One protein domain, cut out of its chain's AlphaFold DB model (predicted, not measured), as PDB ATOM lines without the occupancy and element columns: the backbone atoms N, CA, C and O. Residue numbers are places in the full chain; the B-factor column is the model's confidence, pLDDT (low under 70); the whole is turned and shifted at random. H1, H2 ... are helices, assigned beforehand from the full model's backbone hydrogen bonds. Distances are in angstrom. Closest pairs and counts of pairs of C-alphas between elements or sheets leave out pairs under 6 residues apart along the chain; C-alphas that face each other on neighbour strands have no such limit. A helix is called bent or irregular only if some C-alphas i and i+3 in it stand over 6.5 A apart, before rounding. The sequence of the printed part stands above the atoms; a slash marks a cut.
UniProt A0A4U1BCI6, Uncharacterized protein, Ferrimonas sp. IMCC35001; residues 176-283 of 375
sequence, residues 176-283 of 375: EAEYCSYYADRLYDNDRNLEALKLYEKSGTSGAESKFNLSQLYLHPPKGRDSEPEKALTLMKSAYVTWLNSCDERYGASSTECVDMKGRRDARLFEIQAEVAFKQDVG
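This is residues 176 to 283 of the 375 residues of an uncharacterized protein of Ferrimonas sp. IMCC35001 (UniProt A0A4U1BCI6). Two helical hairpins, a short one of H1 and H2 and a long one of H4 and H5, sit at opposite sides of H3. H4 of the long hairpin packs along H3, while the short hairpin crosses H3 at a steep tilt. The printed part has 108 residues with five named helices, in the order H1, H2, H3, H4, H5, and no named strand; the class is all helix. The whole is compact, with a radius of gyration of the C-alphas of 14.5 A, and flat, with spans of 43 by 37 by 20 A.

H1 runs over residues 177 to 189, from C-alpha 177 at (101.358, 141.870, 80.594), and is 18.0 A long from first to last C-alpha. H2, residues 193 to 203, measures 15.3 A. H3, residues 207 to 219, measures 18.8 A; it is neither bent nor irregular, but only just: C-alphas 207 and 210 are 6.1 A apart. H4, residues 229 to 251, begins with C-alpha 229 at (79.909, 136.295, 83.931) and is 31.7 A long. H5, residues 256 to 280, is the longest at 36.3 A and ends with C-alpha 280 at (71.731, 131.906, 80.623).

H3 is the hub, touching three other helices. The helix packing is part aligned, part crossed: some touching helices stand at a shallow tilt, others at a steep one. H1 and H2 form a hairpin at a shallow tilt of 7 degrees, opposite ways; their closest C-alphas, of Ala 184 and Ala 196, are 4.4 A apart. H1 touches H3 at a steep tilt of 52 degrees, the same way, closest at the C-alphas of Ser 181 and Ser 210, 5.8 A; of H3, residues 209 to 213 alone touch H1. H2 touches H3 at a steep tilt of 55 degrees, opposite ways, closest at the C-alphas of Leu 197 and Leu 217, 6.5 A. H3 and H4 form a hairpin at a shallow tilt of 23 degrees, opposite ways, closest at the C-alphas of Ser 215 and Ala 232, 4.0 A. H4 and H5 form a hairpin at a shallow tilt of 10 degrees, opposite ways, closest at the C-alphas of Pro 229 and Val 276, 5.4 A. H3 and H5 are close but not clearly touching, with the C-alphas of Leu 219 and Ile 272 closest at 7.5 A. H1 and H2 are each apart from H4 and H5. Every O i to N i+4 pair is within hydrogen-bond range in H1, H2 and H4; the counts are 8 of 9 in H3 and 20 of 21 in H5.

The two C-alphas farthest apart, those of Tyr 251 and Gly 283, are 45.9 A apart. The printed part has no cut. The links H1 to H2, H2 to H3 and H4 to H5 are tight, and the link H3 to H4 is short, with 9 residues. The mean pLDDT of the printed part is 88.9, that of H5 is 81, and no printed residue is under 70.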
ATOM      1  N   GLU A 176     104.058 145.209  78.494       90.00
ATOM      2  CA  GLU A 176     104.189 143.800  78.868       90.00
ATOM      3  C   GLU A 176     103.150 143.442  79.944       90.00
ATOM      4  O   GLU A 176     102.992 144.155  80.941       90.00
ATOM      5  N   ALA A 177     102.461 142.313  79.743       89.75
ATOM      6  CA  ALA A 177     101.358 141.870  80.594       89.75
ATOM      7  C   ALA A 177     101.753 141.770  82.072       89.75
ATOM      8  O   ALA A 177     100.934 142.075  82.930       89.75
ATOM      9  N   GLU A 178     102.998 141.393  82.370       89.88
ATOM     10  CA  GLU A 178     103.515 141.249  83.732       89.88
ATOM     11  C   GLU A 178     103.469 142.560  84.530       89.88
ATOM     12  O   GLU A 178     102.802 142.651  85.565       89.88
ATOM     13  N   TYR A 179     104.100 143.618  84.014       92.19
ATOM     14  CA  TYR A 179     104.107 144.919  84.687       92.19
ATOM     15  C   TYR A 179     102.717 145.547  84.722       92.19
ATOM     16  O   TYR A 179     102.330 146.142  85.730       92.19
ATOM     17  N   CYS A 180     101.963 145.418  83.630       94.81
ATOM     18  CA  CYS A 180     100.632 145.998  83.544       94.81
ATOM     19  C   CYS A 180      99.641 145.318  84.486       94.81
ATOM     20  O   CYS A 180      98.877 146.015  85.149       94.81
ATOM     21  N   SER A 181      99.690 143.990  84.608       93.19
ATOM     22  CA  SER A 181      98.836 143.245  85.536       93.19
ATOM     23  C   SER A 181      99.138 143.615  86.973       93.19
ATOM     24  O   SER A 181      98.216 143.936  87.712       93.19
ATOM     25  N   TYR A 182     100.421 143.673  87.342       92.88
ATOM     26  CA  TYR A 182     100.803 144.080  88.687       92.88
ATOM     27  C   TYR A 182     100.322 145.506  89.003       92.88
ATOM     28  O   TYR A 182      99.809 145.784  90.086       92.88
ATOM     29  N   TYR A 183     100.466 146.443  88.059       95.19
ATOM     30  CA  TYR A 183      99.954 147.800  88.256       95.19
ATOM     31  C   TYR A 183      98.418 147.822  88.347       95.19
ATOM     32  O   TYR A 183      97.872 148.536  89.188       95.19
ATOM     33  N   ALA A 184      97.725 147.009  87.547       94.69
ATOM     34  CA  ALA A 184      96.275 146.858  87.596       94.69
ATOM     35  C   ALA A 184      95.791 146.271  88.933       94.69
ATOM     36  O   ALA A 184      94.829 146.799  89.487       94.69
ATOM     37  N   ASP A 185      96.494 145.286  89.503       93.12
ATOM     38  CA  ASP A 185      96.199 144.728  90.833       93.12
ATOM     39  C   ASP A 185      96.238 145.833  91.896       93.12
ATOM     40  O   ASP A 185      95.338 145.977  92.717       93.12
ATOM     41  N   ARG A 186      97.233 146.724  91.818       93.25
ATOM     42  CA  ARG A 186      97.335 147.867  92.735       93.25
ATOM     43  C   ARG A 186      96.256 148.918  92.508       93.25
ATOM     44  O   ARG A 186      95.886 149.603  93.456       93.25
ATOM     45  N   LEU A 187      95.765 149.096  91.285       93.69
ATOM     46  CA  LEU A 187      94.606 149.954  91.035       93.69
ATOM     47  C   LEU A 187      93.338 149.336  91.637       93.69
ATOM     48  O   LEU A 187      92.563 150.059  92.256       93.69
ATOM     49  N   TYR A 188      93.170 148.020  91.500       93.06
ATOM     50  CA  TYR A 188      92.062 147.259  92.073       93.06
ATOM     51  C   TYR A 188      92.038 147.349  93.607       93.06
ATOM     52  O   TYR A 188      91.028 147.757  94.169       93.06
ATOM     53  N   ASP A 189      93.171 147.109  94.276       90.44
ATOM     54  CA  ASP A 189      93.304 147.218  95.742       90.44
ATOM     55  C   ASP A 189      92.955 148.609  96.301       90.44
ATOM     56  O   ASP A 189      92.640 148.749  97.479       90.44
ATOM     57  N   ASN A 190      93.077 149.652  95.474       91.31
ATOM     58  CA  ASN A 190      92.786 151.039  95.842       91.31
ATOM     59  C   ASN A 190      91.414 151.504  95.314       91.31
ATOM     60  O   ASN A 190      91.225 152.700  95.083       91.31
ATOM     61  N   ASP A 191      90.493 150.573  95.044       93.31
ATOM     62  CA  ASP A 191      89.131 150.818  94.548       93.31
ATOM     63  C   ASP A 191      89.051 151.566  93.199       93.31
ATOM     64  O   ASP A 191      88.001 152.081  92.799       93.31
ATOM     65  N   ARG A 192      90.137 151.599  92.414       95.69
ATOM     66  CA  ARG A 192      90.181 152.212  91.069       95.69
ATOM     67  C   ARG A 192      89.790 151.202  89.991       95.69
ATOM     68  O   ARG A 192      90.447 151.063  88.957       95.69
ATOM     69  N   ASN A 193      88.669 150.523  90.220       95.69
ATOM     70  CA  ASN A 193      88.222 149.345  89.474       95.69
ATOM     71  C   ASN A 193      88.048 149.579  87.964       95.69
ATOM     72  O   ASN A 193      88.377 148.708  87.162       95.69
ATOM     73  N   LEU A 194      87.587 150.765  87.546       96.19
ATOM     74  CA  LEU A 194      87.457 151.097  86.120       96.19
ATOM     75  C   LEU A 194      88.811 151.210  85.413       96.19
ATOM     76  O   LEU A 194      88.938 150.838  84.249       96.19
ATOM     77  N   GLU A 195      89.819 151.741  86.098       96.12
ATOM     78  CA  GLU A 195      91.160 151.875  85.534       96.12
ATOM     79  C   GLU A 195      91.881 150.530  85.502       96.12
ATOM     80  O   GLU A 195      92.494 150.204  84.488       96.12
ATOM     81  N   ALA A 196      91.736 149.735  86.569       96.19
ATOM     82  CA  ALA A 196      92.225 148.361  86.614       96.19
ATOM     83  C   ALA A 196      91.642 147.532  85.459       96.19
ATOM     84  O   ALA A 196      92.399 146.935  84.697       96.19
ATOM     85  N   LEU A 197      90.314 147.576  85.260       96.00
ATOM     86  CA  LEU A 197      89.635 146.868  84.168       96.00
ATOM     87  C   LEU A 197      90.207 147.254  82.800       96.00
ATOM     88  O   LEU A 197      90.617 146.380  82.041       96.00
ATOM     89  N   LYS A 198      90.296 148.558  82.505       95.56
ATOM     90  CA  LYS A 198      90.858 149.050  81.235       95.56
ATOM     91  C   LYS A 198      92.288 148.569  81.017       95.56
ATOM     92  O   LYS A 198      92.671 148.281  79.886       95.56
ATOM     93  N   LEU A 199      93.083 148.524  82.085       94.81
ATOM     94  CA  LEU A 199      94.469 148.104  81.994       94.81
ATOM     95  C   LEU A 199      94.572 146.607  81.697       94.81
ATOM     96  O   LEU A 199      95.225 146.248  80.721       94.81
ATOM     97  N   TYR A 200      93.853 145.760  82.438       96.06
ATOM     98  CA  TYR A 200      93.790 144.324  82.158       96.06
ATOM     99  C   TYR A 200      93.264 144.014  80.749       96.06
ATOM    100  O   TYR A 200      93.814 143.151  80.072       96.06
ATOM    101  N   GLU A 201      92.217 144.704  80.282       94.25
ATOM    102  CA  GLU A 201      91.673 144.516  78.928       94.25
ATOM    103  C   GLU A 201      92.699 144.876  77.846       94.25
ATOM    104  O   GLU A 201      92.760 144.225  76.804       94.25
ATOM    105  N   LYS A 202      93.527 145.895  78.102       94.69
ATOM    106  CA  LYS A 202      94.562 146.354  77.174       94.69
ATOM    107  C   LYS A 202      95.776 145.424  77.140       94.69
ATOM    108  O   LYS A 202      96.306 145.176  76.061       94.69
ATOM    109  N   SER A 203      96.261 144.973  78.297       92.75
ATOM    110  CA  SER A 203      97.542 144.257  78.415       92.75
ATOM    111  C   SER A 203      97.413 142.750  78.618       92.75
ATOM    112  O   SER A 203      98.416 142.041  78.590       92.75
ATOM    113  N   GLY A 204      96.207 142.255  78.886       93.38
ATOM    114  CA  GLY A 204      96.000 140.919  79.431       93.38
ATOM    115  C   GLY A 204      96.380 140.822  80.913       93.38
ATOM    116  O   GLY A 204      96.658 141.822  81.579       93.38
ATOM    117  N   THR A 205      96.378 139.587  81.414       92.50
ATOM    118  CA  THR A 205      96.643 139.223  82.815       92.50
ATOM    119  C   THR A 205      97.856 138.299  82.920       92.50
ATOM    120  O   THR A 205      97.936 137.320  82.172       92.50
ATOM    121  N   SER A 206      98.741 138.524  83.890       90.50
ATOM    122  CA  SER A 206      99.854 137.636  84.244       90.50
ATOM    123  C   SER A 206      99.653 137.014  85.629       90.50
ATOM    124  O   SER A 206      99.525 137.723  86.628       90.50
ATOM    125  N   GLY A 207      99.671 135.685  85.712       89.50
ATOM    126  CA  GLY A 207      99.526 134.967  86.982       89.50
ATOM    127  C   GLY A 207      98.076 134.772  87.435       89.50
ATOM    128  O   GLY A 207      97.126 135.088  86.722       89.50
ATOM    129  N   ALA A 208      97.906 134.162  88.607       90.19
ATOM    130  CA  ALA A 208      96.591 133.794  89.127       90.19
ATOM    131  C   ALA A 208      95.825 134.974  89.740       90.19
ATOM    132  O   ALA A 208      94.616 135.075  89.553       90.19
ATOM    133  N   GLU A 209      96.519 135.860  90.456       89.81
ATOM    134  CA  GLU A 209      95.913 136.996  91.160       89.81
ATOM    135  C   GLU A 209      95.256 137.985  90.193       89.81
ATOM    136  O   GLU A 209      94.067 138.260  90.316       89.81
ATOM    137  N   SER A 210      95.966 138.407  89.148       93.62
ATOM    138  CA  SER A 210      95.418 139.303  88.124       93.62
ATOM    139  C   SER A 210      94.230 138.709  87.363       93.62
ATOM    140  O   SER A 210      93.237 139.394  87.122       93.62
ATOM    141  N   LYS A 211      94.273 137.410  87.031       94.94
ATOM    142  CA  LYS A 211      93.127 136.691  86.446       94.94
ATOM    143  C   LYS A 211      91.940 136.663  87.406       94.94
ATOM    144  O   LYS A 211      90.801 136.842  86.976       94.94
ATOM    145  N   PHE A 212      92.200 136.447  88.696       92.19
ATOM    146  CA  PHE A 212      91.178 136.491  89.732       92.19
ATOM    147  C   PHE A 212      90.562 137.893  89.831       92.19
ATOM    148  O   PHE A 212      89.348 138.017  89.695       92.19
ATOM    149  N   ASN A 213      91.365 138.945  89.969       93.06
ATOM    150  CA  ASN A 213      90.893 140.328  90.059       93.06
ATOM    151  C   ASN A 213      90.095 140.738  88.812       93.06
ATOM    152  O   ASN A 213      88.978 141.241  88.929       93.06
ATOM    153  N   LEU A 214      90.583 140.419  87.608       95.50
ATOM    154  CA  LEU A 214      89.834 140.667  86.376       95.50
ATOM    155  C   LEU A 214      88.505 139.898  86.338       95.50
ATOM    156  O   LEU A 214      87.489 140.443  85.914       95.50
ATOM    157  N   SER A 215      88.471 138.648  86.812       94.00
ATOM    158  CA  SER A 215      87.211 137.902  86.899       94.00
ATOM    159  C   SER A 215      86.202 138.569  87.840       94.00
ATOM    160  O   SER A 215      85.012 138.591  87.531       94.00
ATOM    161  N   GLN A 216      86.667 139.170  88.944       91.88
ATOM    162  CA  GLN A 216      85.812 139.938  89.852       91.88
ATOM    163  C   GLN A 216      85.250 141.177  89.165       91.88
ATOM    164  O   GLN A 216      84.061 141.448  89.288       91.88
ATOM    165  N   LEU A 217      86.073 141.877  88.383       94.56
ATOM    166  CA  LEU A 217      85.648 143.045  87.615       94.56
ATOM    167  C   LEU A 217      84.663 142.699  86.492       94.56
ATOM    168  O   LEU A 217      83.824 143.524  86.162       94.56
ATOM    169  N   TYR A 218      84.707 141.500  85.913       94.81
ATOM    170  CA  TYR A 218      83.665 141.075  84.972       94.81
ATOM    171  C   TYR A 218      82.375 140.640  85.671       94.81
ATOM    172  O   TYR A 218      81.284 140.853  85.142       94.81
ATOM    173  N   LEU A 219      82.478 140.042  86.860       89.88
ATOM    174  CA  LEU A 219      81.312 139.618  87.634       89.88
ATOM    175  C   LEU A 219      80.564 140.821  88.226       89.88
ATOM    176  O   LEU A 219      79.346 140.926  88.073       89.88
ATOM    177  N   HIS A 220      81.306 141.738  88.847       91.19
ATOM    178  CA  HIS A 220      80.836 142.947  89.519       91.19
ATOM    179  C   HIS A 220      81.478 144.185  88.874       91.19
ATOM    180  O   HIS A 220      82.398 144.790  89.436       91.19
ATOM    181  N   PRO A 221      81.035 144.553  87.666       93.12
ATOM    182  CA  PRO A 221      81.691 145.591  86.897       93.12
ATOM    183  C   PRO A 221      81.536 146.983  87.517       93.12
ATOM    184  O   PRO A 221      80.533 147.275  88.178       93.12
ATOM    185  N   PRO A 222      82.508 147.885  87.280       92.62
ATOM    186  CA  PRO A 222      82.370 149.296  87.614       92.62
ATOM    187  C   PRO A 222      81.098 149.900  87.004       92.62
ATOM    188  O   PRO A 222      80.635 149.475  85.944       92.62
ATOM    189  N   LYS A 223      80.558 150.946  87.642       93.25
ATOM    190  CA  LYS A 223      79.336 151.633  87.194       93.25
ATOM    191  C   LYS A 223      79.386 151.967  85.694       93.25
ATOM    192  O   LYS A 223      80.320 152.618  85.234       93.25
ATOM    193  N   GLY A 224      78.338 151.575  84.967       92.25
ATOM    194  CA  GLY A 224      78.191 151.835  83.529       92.25
ATOM    195  C   GLY A 224      78.777 150.756  82.613       92.25
ATOM    196  O   GLY A 224      78.839 150.969  81.405       92.25
ATOM    197  N   ARG A 225      79.211 149.618  83.161       92.62
ATOM    198  CA  ARG A 225      79.598 148.423  82.404       92.62
ATOM    199  C   ARG A 225      78.644 147.279  82.745       92.62
ATOM    200  O   ARG A 225      78.234 147.141  83.898       92.62
ATOM    201  N   ASP A 226      78.314 146.473  81.743       92.94
ATOM    202  CA  ASP A 226      77.510 145.268  81.932       92.94
ATOM    203  C   ASP A 226      78.363 144.135  82.505       92.94
ATOM    204  O   ASP A 226      79.577 144.079  82.309       92.94
ATOM    205  N   SER A 227      77.718 143.245  83.255       90.00
ATOM    206  CA  SER A 227      78.381 142.084  83.847       90.00
ATOM    207  C   SER A 227      78.568 141.001  82.788       90.00
ATOM    208  O   SER A 227      77.626 140.665  82.071       90.00
ATOM    209  N   GLU A 228      79.770 140.428  82.733       93.12
ATOM    210  CA  GLU A 228      80.210 139.449  81.733       93.12
ATOM    211  C   GLU A 228      80.604 138.127  82.428       93.12
ATOM    212  O   GLU A 228      81.785 137.759  82.488       93.12
ATOM    213  N   PRO A 229      79.639 137.407  83.024       88.75
ATOM    214  CA  PRO A 229      79.909 136.295  83.931       88.75
ATOM    215  C   PRO A 229      80.591 135.108  83.227       88.75
ATOM    216  O   PRO A 229      81.357 134.386  83.860       88.75
ATOM    217  N   GLU A 230      80.405 134.908  81.917       90.50
ATOM    218  CA  GLU A 230      81.092 133.864  81.146       90.50
ATOM    219  C   GLU A 230      82.596 134.142  81.019       90.50
ATOM    220  O   GLU A 230      83.423 133.229  81.160       90.50
ATOM    221  N   LYS A 231      82.969 135.413  80.800       94.00
ATOM    222  CA  LYS A 231      84.375 135.840  80.832       94.00
ATOM    223  C   LYS A 231      84.936 135.685  82.240       94.00
ATOM    224  O   LYS A 231      86.027 135.130  82.393       94.00
ATOM    225  N   ALA A 232      84.173 136.097  83.256       91.81
ATOM    226  CA  ALA A 232      84.546 135.920  84.656       91.81
ATOM    227  C   ALA A 232      84.819 134.443  84.983       91.81
ATOM    228  O   ALA A 232      85.868 134.119  85.533       91.81
ATOM    229  N   LEU A 233      83.932 133.531  84.575       90.62
ATOM    230  CA  LEU A 233      84.074 132.094  84.807       90.62
ATOM    231  C   LEU A 233      85.324 131.522  84.139       90.62
ATOM    232  O   LEU A 233      86.062 130.746  84.749       90.62
ATOM    233  N   THR A 234      85.569 131.905  82.888       94.00
ATOM    234  CA  THR A 234      86.741 131.456  82.125       94.00
ATOM    235  C   THR A 234      88.039 131.886  82.807       94.00
ATOM    236  O   THR A 234      88.941 131.070  83.015       94.00
ATOM    237  N   LEU A 235      88.115 133.152  83.225       93.19
ATOM    238  CA  LEU A 235      89.272 133.690  83.936       93.19
ATOM    239  C   LEU A 235      89.438 133.080  85.322       93.19
ATOM    240  O   LEU A 235      90.559 132.734  85.679       93.19
ATOM    241  N   MET A 236      88.349 132.871  86.062       91.62
ATOM    242  CA  MET A 236      88.381 132.234  87.379       91.62
ATOM    243  C   MET A 236      88.950 130.817  87.297       91.62
ATOM    244  O   MET A 236      89.851 130.466  88.055       91.62
ATOM    245  N   LYS A 237      88.492 130.012  86.329       90.44
ATOM    246  CA  LYS A 237      89.043 128.670  86.086       90.44
ATOM    247  C   LYS A 237      90.534 128.728  85.750       90.44
ATOM    248  O   LYS A 237      91.317 127.954  86.292       90.44
ATOM    249  N   SER A 238      90.941 129.660  84.886       92.69
ATOM    250  CA  SER A 238      92.354 129.834  84.523       92.69
ATOM    251  C   SER A 238      93.212 130.287  85.710       92.69
ATOM    252  O   SER A 238      94.324 129.785  85.889       92.69
ATOM    253  N   ALA A 239      92.705 131.211  86.531       91.00
ATOM    254  CA  ALA A 239      93.341 131.661  87.766       91.00
ATOM    255  C   ALA A 239      93.568 130.477  88.701       91.00
ATOM    256  O   ALA A 239      94.674 130.279  89.194       91.00
ATOM    257  N   TYR A 240      92.537 129.652  88.867       88.88
ATOM    258  CA  TYR A 240      92.559 128.511  89.762       88.88
ATOM    259  C   TYR A 240      93.580 127.447  89.354       88.88
ATOM    260  O   TYR A 240      94.394 127.041  90.177       88.88
ATOM    261  N   VAL A 241      93.620 127.069  88.072       88.94
ATOM    262  CA  VAL A 241      94.636 126.136  87.549       88.94
ATOM    263  C   VAL A 241      96.049 126.690  87.740       88.94
ATOM    264  O   VAL A 241      96.932 125.987  88.217       88.94
ATOM    265  N   THR A 242      96.258 127.969  87.408       89.62
ATOM    266  CA  THR A 242      97.569 128.627  87.570       89.62
ATOM    267  C   THR A 242      98.020 128.585  89.031       89.62
ATOM    268  O   THR A 242      99.188 128.352  89.333       89.62
ATOM    269  N   TRP A 243      97.075 128.815  89.937       87.19
ATOM    270  CA  TRP A 243      97.319 128.864  91.364       87.19
ATOM    271  C   TRP A 243      97.626 127.479  91.953       87.19
ATOM    272  O   TRP A 243      98.615 127.341  92.669       87.19
ATOM    273  N   LEU A 244      96.846 126.450  91.600       83.38
ATOM    274  CA  LEU A 244      97.086 125.069  92.037       83.38
ATOM    275  C   LEU A 244      98.471 124.575  91.614       83.38
ATOM    276  O   LEU A 244      99.193 124.033  92.445       83.38
ATOM    277  N   ASN A 245      98.866 124.839  90.365       87.31
ATOM    278  CA  ASN A 245     100.195 124.481  89.871       87.31
ATOM    279  C   ASN A 245     101.297 125.171  90.692       87.31
ATOM    280  O   ASN A 245     102.219 124.515  91.160       87.31
ATOM    281  N   SER A 246     101.163 126.479  90.950       85.38
ATOM    282  CA  SER A 246     102.138 127.211  91.771       85.38
ATOM    283  C   SER A 246     102.177 126.739  93.227       85.38
ATOM    284  O   SER A 246     103.212 126.892  93.877       85.38
ATOM    285  N   CYS A 247     101.060 126.256  93.772       84.50
ATOM    286  CA  CYS A 247     101.003 125.759  95.140       84.50
ATOM    287  C   CYS A 247     101.685 124.391  95.253       84.50
ATOM    288  O   CYS A 247     102.525 124.195  96.133       84.50
ATOM    289  N   ASP A 248     101.395 123.488  94.312       82.50
ATOM    290  CA  ASP A 248     102.023 122.169  94.221       82.50
ATOM    291  C   ASP A 248     103.546 122.279  94.045       82.50
ATOM    292  O   ASP A 248     104.304 121.670  94.796       82.50
ATOM    293  N   GLU A 249     104.013 123.157  93.154       85.62
ATOM    294  CA  GLU A 249     105.447 123.387  92.930       85.62
ATOM    295  C   GLU A 249     106.196 123.884  94.179       85.62
ATOM    296  O   GLU A 249     107.371 123.561  94.361       85.62
ATOM    297  N   ARG A 250     105.547 124.682  95.041       83.50
ATOM    298  CA  ARG A 250     106.198 125.285  96.220       83.50
ATOM    299  C   ARG A 250     106.103 124.432  97.476       83.50
ATOM    300  O   ARG A 250     107.069 124.366  98.233       83.50
ATOM    301  N   TYR A 251     104.940 123.841  97.723       82.69
ATOM    302  CA  TYR A 251     104.603 123.228  99.009       82.69
ATOM    303  C   TYR A 251     104.223 121.749  98.882       82.69
ATOM    304  O   TYR A 251     104.106 121.058  99.894       82.69
ATOM    305  N   GLY A 252     104.042 121.259  97.653       82.94
ATOM    306  CA  GLY A 252     103.428 119.971  97.362       82.94
ATOM    307  C   GLY A 252     101.902 120.018  97.474       82.94
ATOM    308  O   GLY A 252     101.331 120.695  98.338       82.94
ATOM    309  N   ALA A 253     101.231 119.249  96.616       78.38
ATOM    310  CA  ALA A 253      99.774 119.207  96.490       78.38
ATOM    311  C   ALA A 253      99.023 118.907  97.799       78.38
ATOM    312  O   ALA A 253      97.872 119.311  97.947       78.38
ATOM    313  N   SER A 254      99.651 118.197  98.740       80.69
ATOM    314  CA  SER A 254      99.042 117.794 100.013       80.69
ATOM    315  C   SER A 254      99.336 118.738 101.180       80.69
ATOM    316  O   SER A 254      99.019 118.396 102.318       80.69
ATOM    317  N   SER A 255      99.975 119.888 100.951       84.12
ATOM    318  CA  SER A 255     100.158 120.863 102.029       84.12
ATOM    319  C   SER A 255      98.808 121.439 102.471       84.12
ATOM    320  O   SER A 255      97.932 121.706 101.646       84.12
ATOM    321  N   THR A 256      98.636 121.650 103.779       80.50
ATOM    322  CA  THR A 256      97.418 122.246 104.358       80.50
ATOM    323  C   THR A 256      97.087 123.587 103.705       80.50
ATOM    324  O   THR A 256      95.936 123.848 103.373       80.50
ATOM    325  N   GLU A 257      98.111 124.395 103.411       77.44
ATOM    326  CA  GLU A 257      97.965 125.659 102.687       77.44
ATOM    327  C   GLU A 257      97.303 125.458 101.317       77.44
ATOM    328  O   GLU A 257      96.361 126.181 100.982       77.44
ATOM    329  N   CYS A 258      97.742 124.456 100.543       78.12
ATOM    330  CA  CYS A 258      97.150 124.176  99.239       78.12
ATOM    331  C   CYS A 258      95.698 123.696  99.338       78.12
ATOM    332  O   CYS A 258      94.866 124.114  98.528       78.12
ATOM    333  N   VAL A 259      95.382 122.869 100.337       77.94
ATOM    334  CA  VAL A 259      94.028 122.337 100.571       77.94
ATOM    335  C   VAL A 259      93.055 123.448 100.985       77.94
ATOM    336  O   VAL A 259      92.004 123.606 100.360       77.94
ATOM    337  N   ASP A 260      93.423 124.285 101.955       75.38
ATOM    338  CA  ASP A 260      92.570 125.377 102.449       75.38
ATOM    339  C   ASP A 260      92.289 126.425 101.366       75.38
ATOM    340  O   ASP A 260      91.200 127.003 101.258       75.38
ATOM    341  N   MET A 261      93.300 126.723 100.553       73.31
ATOM    342  CA  MET A 261      93.142 127.641  99.432       73.31
ATOM    343  C   MET A 261      92.296 127.029  98.314       73.31
ATOM    344  O   MET A 261      91.473 127.747  97.743       73.31
ATOM    345  N   LYS A 262      92.423 125.723  98.049       77.06
ATOM    346  CA  LYS A 262      91.532 124.989  97.144       77.06
ATOM    347  C   LYS A 262      90.065 125.128  97.567       77.06
ATOM    348  O   LYS A 262      89.276 125.632  96.769       77.06
ATOM    349  N   GLY A 263      89.725 124.837  98.824       74.25
ATOM    350  CA  GLY A 263      88.345 124.950  99.322       74.25
ATOM    351  C   GLY A 263      87.745 126.357  99.169       74.25
ATOM    352  O   GLY A 263      86.659 126.527  98.613       74.25
ATOM    353  N   ARG A 264      88.481 127.410  99.563       74.38
ATOM    354  CA  ARG A 264      88.014 128.808  99.411       74.38
ATOM    355  C   ARG A 264      87.775 129.209  97.955       74.38
ATOM    356  O   ARG A 264      86.887 130.010  97.666       74.38
ATOM    357  N   ARG A 265      88.606 128.716  97.037       75.25
ATOM    358  CA  ARG A 265      88.526 129.065  95.612       75.25
ATOM    359  C   ARG A 265      87.436 128.281  94.901       75.25
ATOM    360  O   ARG A 265      86.736 128.879  94.085       75.25
ATOM    361  N   ASP A 266      87.250 127.016  95.263       79.06
ATOM    362  CA  ASP A 266      86.104 126.213  94.853       79.06
ATOM    363  C   ASP A 266      84.813 126.973  95.219       79.06
ATOM    364  O   ASP A 266      84.050 127.342  94.329       79.06
ATOM    365  N   ALA A 267      84.639 127.415  96.468       75.25
ATOM    366  CA  ALA A 267      83.466 128.207  96.866       75.25
ATOM    367  C   ALA A 267      83.233 129.495  96.038       75.25
ATOM    368  O   ALA A 267      82.090 129.906  95.852       75.25
ATOM    369  N   ARG A 268      84.271 130.142  95.487       80.19
ATOM    370  CA  ARG A 268      84.092 131.321  94.610       80.19
ATOM    371  C   ARG A 268      83.804 130.943  93.157       80.19
ATOM    372  O   ARG A 268      83.020 131.615  92.487       80.19
ATOM    373  N   LEU A 269      84.433 129.880  92.651       82.56
ATOM    374  CA  LEU A 269      84.154 129.343  91.317       82.56
ATOM    375  C   LEU A 269      82.684 128.919  91.208       82.56
ATOM    376  O   LEU A 269      82.033 129.194  90.201       82.56
ATOM    377  N   PHE A 270      82.178 128.318  92.277       82.81
ATOM    378  CA  PHE A 270      80.787 127.959  92.483       82.81
ATOM    379  C   PHE A 270      79.819 129.124  92.256       82.81
ATOM    380  O   PHE A 270      78.900 129.024  91.444       82.81
ATOM    381  N   GLU A 271      80.043 130.246  92.943       81.94
ATOM    382  CA  GLU A 271      79.154 131.411  92.888       81.94
ATOM    383  C   GLU A 271      79.064 131.968  91.466       81.94
ATOM    384  O   GLU A 271      77.988 132.347  91.003       81.94
ATOM    385  N   ILE A 272      80.191 131.964  90.748       83.81
ATOM    386  CA  ILE A 272      80.257 132.408  89.355       83.81
ATOM    387  C   ILE A 272      79.555 131.413  88.432       83.81
ATOM    388  O   ILE A 272      78.848 131.829  87.518       83.81
ATOM    389  N   GLN A 273      79.719 130.105  88.650       87.12
ATOM    390  CA  GLN A 273      79.001 129.087  87.878       87.12
ATOM    391  C   GLN A 273      77.487 129.214  88.048       87.12
ATOM    392  O   GLN A 273      76.767 129.144  87.051       87.12
ATOM    393  N   ALA A 274      77.018 129.445  89.278       86.88
ATOM    394  CA  ALA A 274      75.615 129.726  89.553       86.88
ATOM    395  C   ALA A 274      75.167 130.991  88.807       86.88
ATOM    396  O   ALA A 274      74.189 130.951  88.068       86.88
ATOM    397  N   GLU A 275      75.914 132.091  88.904       87.12
ATOM    398  CA  GLU A 275      75.561 133.344  88.226       87.12
ATOM    399  C   GLU A 275      75.468 133.199  86.697       87.12
ATOM    400  O   GLU A 275      74.509 133.672  86.085       87.12
ATOM    401  N   VAL A 276      76.426 132.498  86.076       87.75
ATOM    402  CA  VAL A 276      76.399 132.190  84.637       87.75
ATOM    403  C   VAL A 276      75.157 131.377  84.283       87.75
ATOM    404  O   VAL A 276      74.411 131.754  83.380       87.75
ATOM    405  N   ALA A 277      74.911 130.277  84.998       88.50
ATOM    406  CA  ALA A 277      73.771 129.407  84.727       88.50
ATOM    407  C   ALA A 277      72.435 130.147  84.908       88.50
ATOM    408  O   ALA A 277      71.533 130.002  84.082       88.50
ATOM    409  N   PHE A 278      72.320 130.982  85.943       88.88
ATOM    410  CA  PHE A 278      71.124 131.778  86.199       88.88
ATOM    411  C   PHE A 278      70.839 132.759  85.059       88.88
ATOM    412  O   PHE A 278      69.706 132.837  84.585       88.88
ATOM    413  N   LYS A 279      71.867 133.475  84.585       86.94
ATOM    414  CA  LYS A 279      71.746 134.448  83.490       86.94
ATOM    415  C   LYS A 279      71.418 133.807  82.149       86.94
ATOM    416  O   LYS A 279      70.563 134.322  81.431       86.94
ATOM    417  N   GLN A 280      72.033 132.671  81.838       88.56
ATOM    418  CA  GLN A 280      71.731 131.906  80.623       88.56
ATOM    419  C   GLN A 280      70.270 131.449  80.570       88.56
ATOM    420  O   GLN A 280      69.698 131.314  79.490       88.56
ATOM    421  N   ASP A 281      69.654 131.264  81.735       91.44
ATOM    422  CA  ASP A 281      68.292 130.765  81.857       91.44
ATOM    423  C   ASP A 281      67.231 131.865  82.003       91.44
ATOM    424  O   ASP A 281      66.050 131.548  82.131       91.44
ATOM    425  N   VAL A 282      67.591 133.155  81.947       88.12
ATOM    426  CA  VAL A 282      66.638 134.276  82.115       88.12
ATOM    427  C   VAL A 282      65.480 134.231  81.109       88.12
ATOM    428  O   VAL A 282      64.374 134.650  81.441       88.12
ATOM    429  N   GLY A 283      65.697 133.682  79.909       90.69
ATOM    430  CA  GLY A 283      64.655 133.514  78.889       90.69
ATOM    431  C   GLY A 283      63.668 132.367  79.146       90.69
ATOM    432  O   GLY A 283      62.684 132.242  78.422       90.69
TER     433      GLY A 283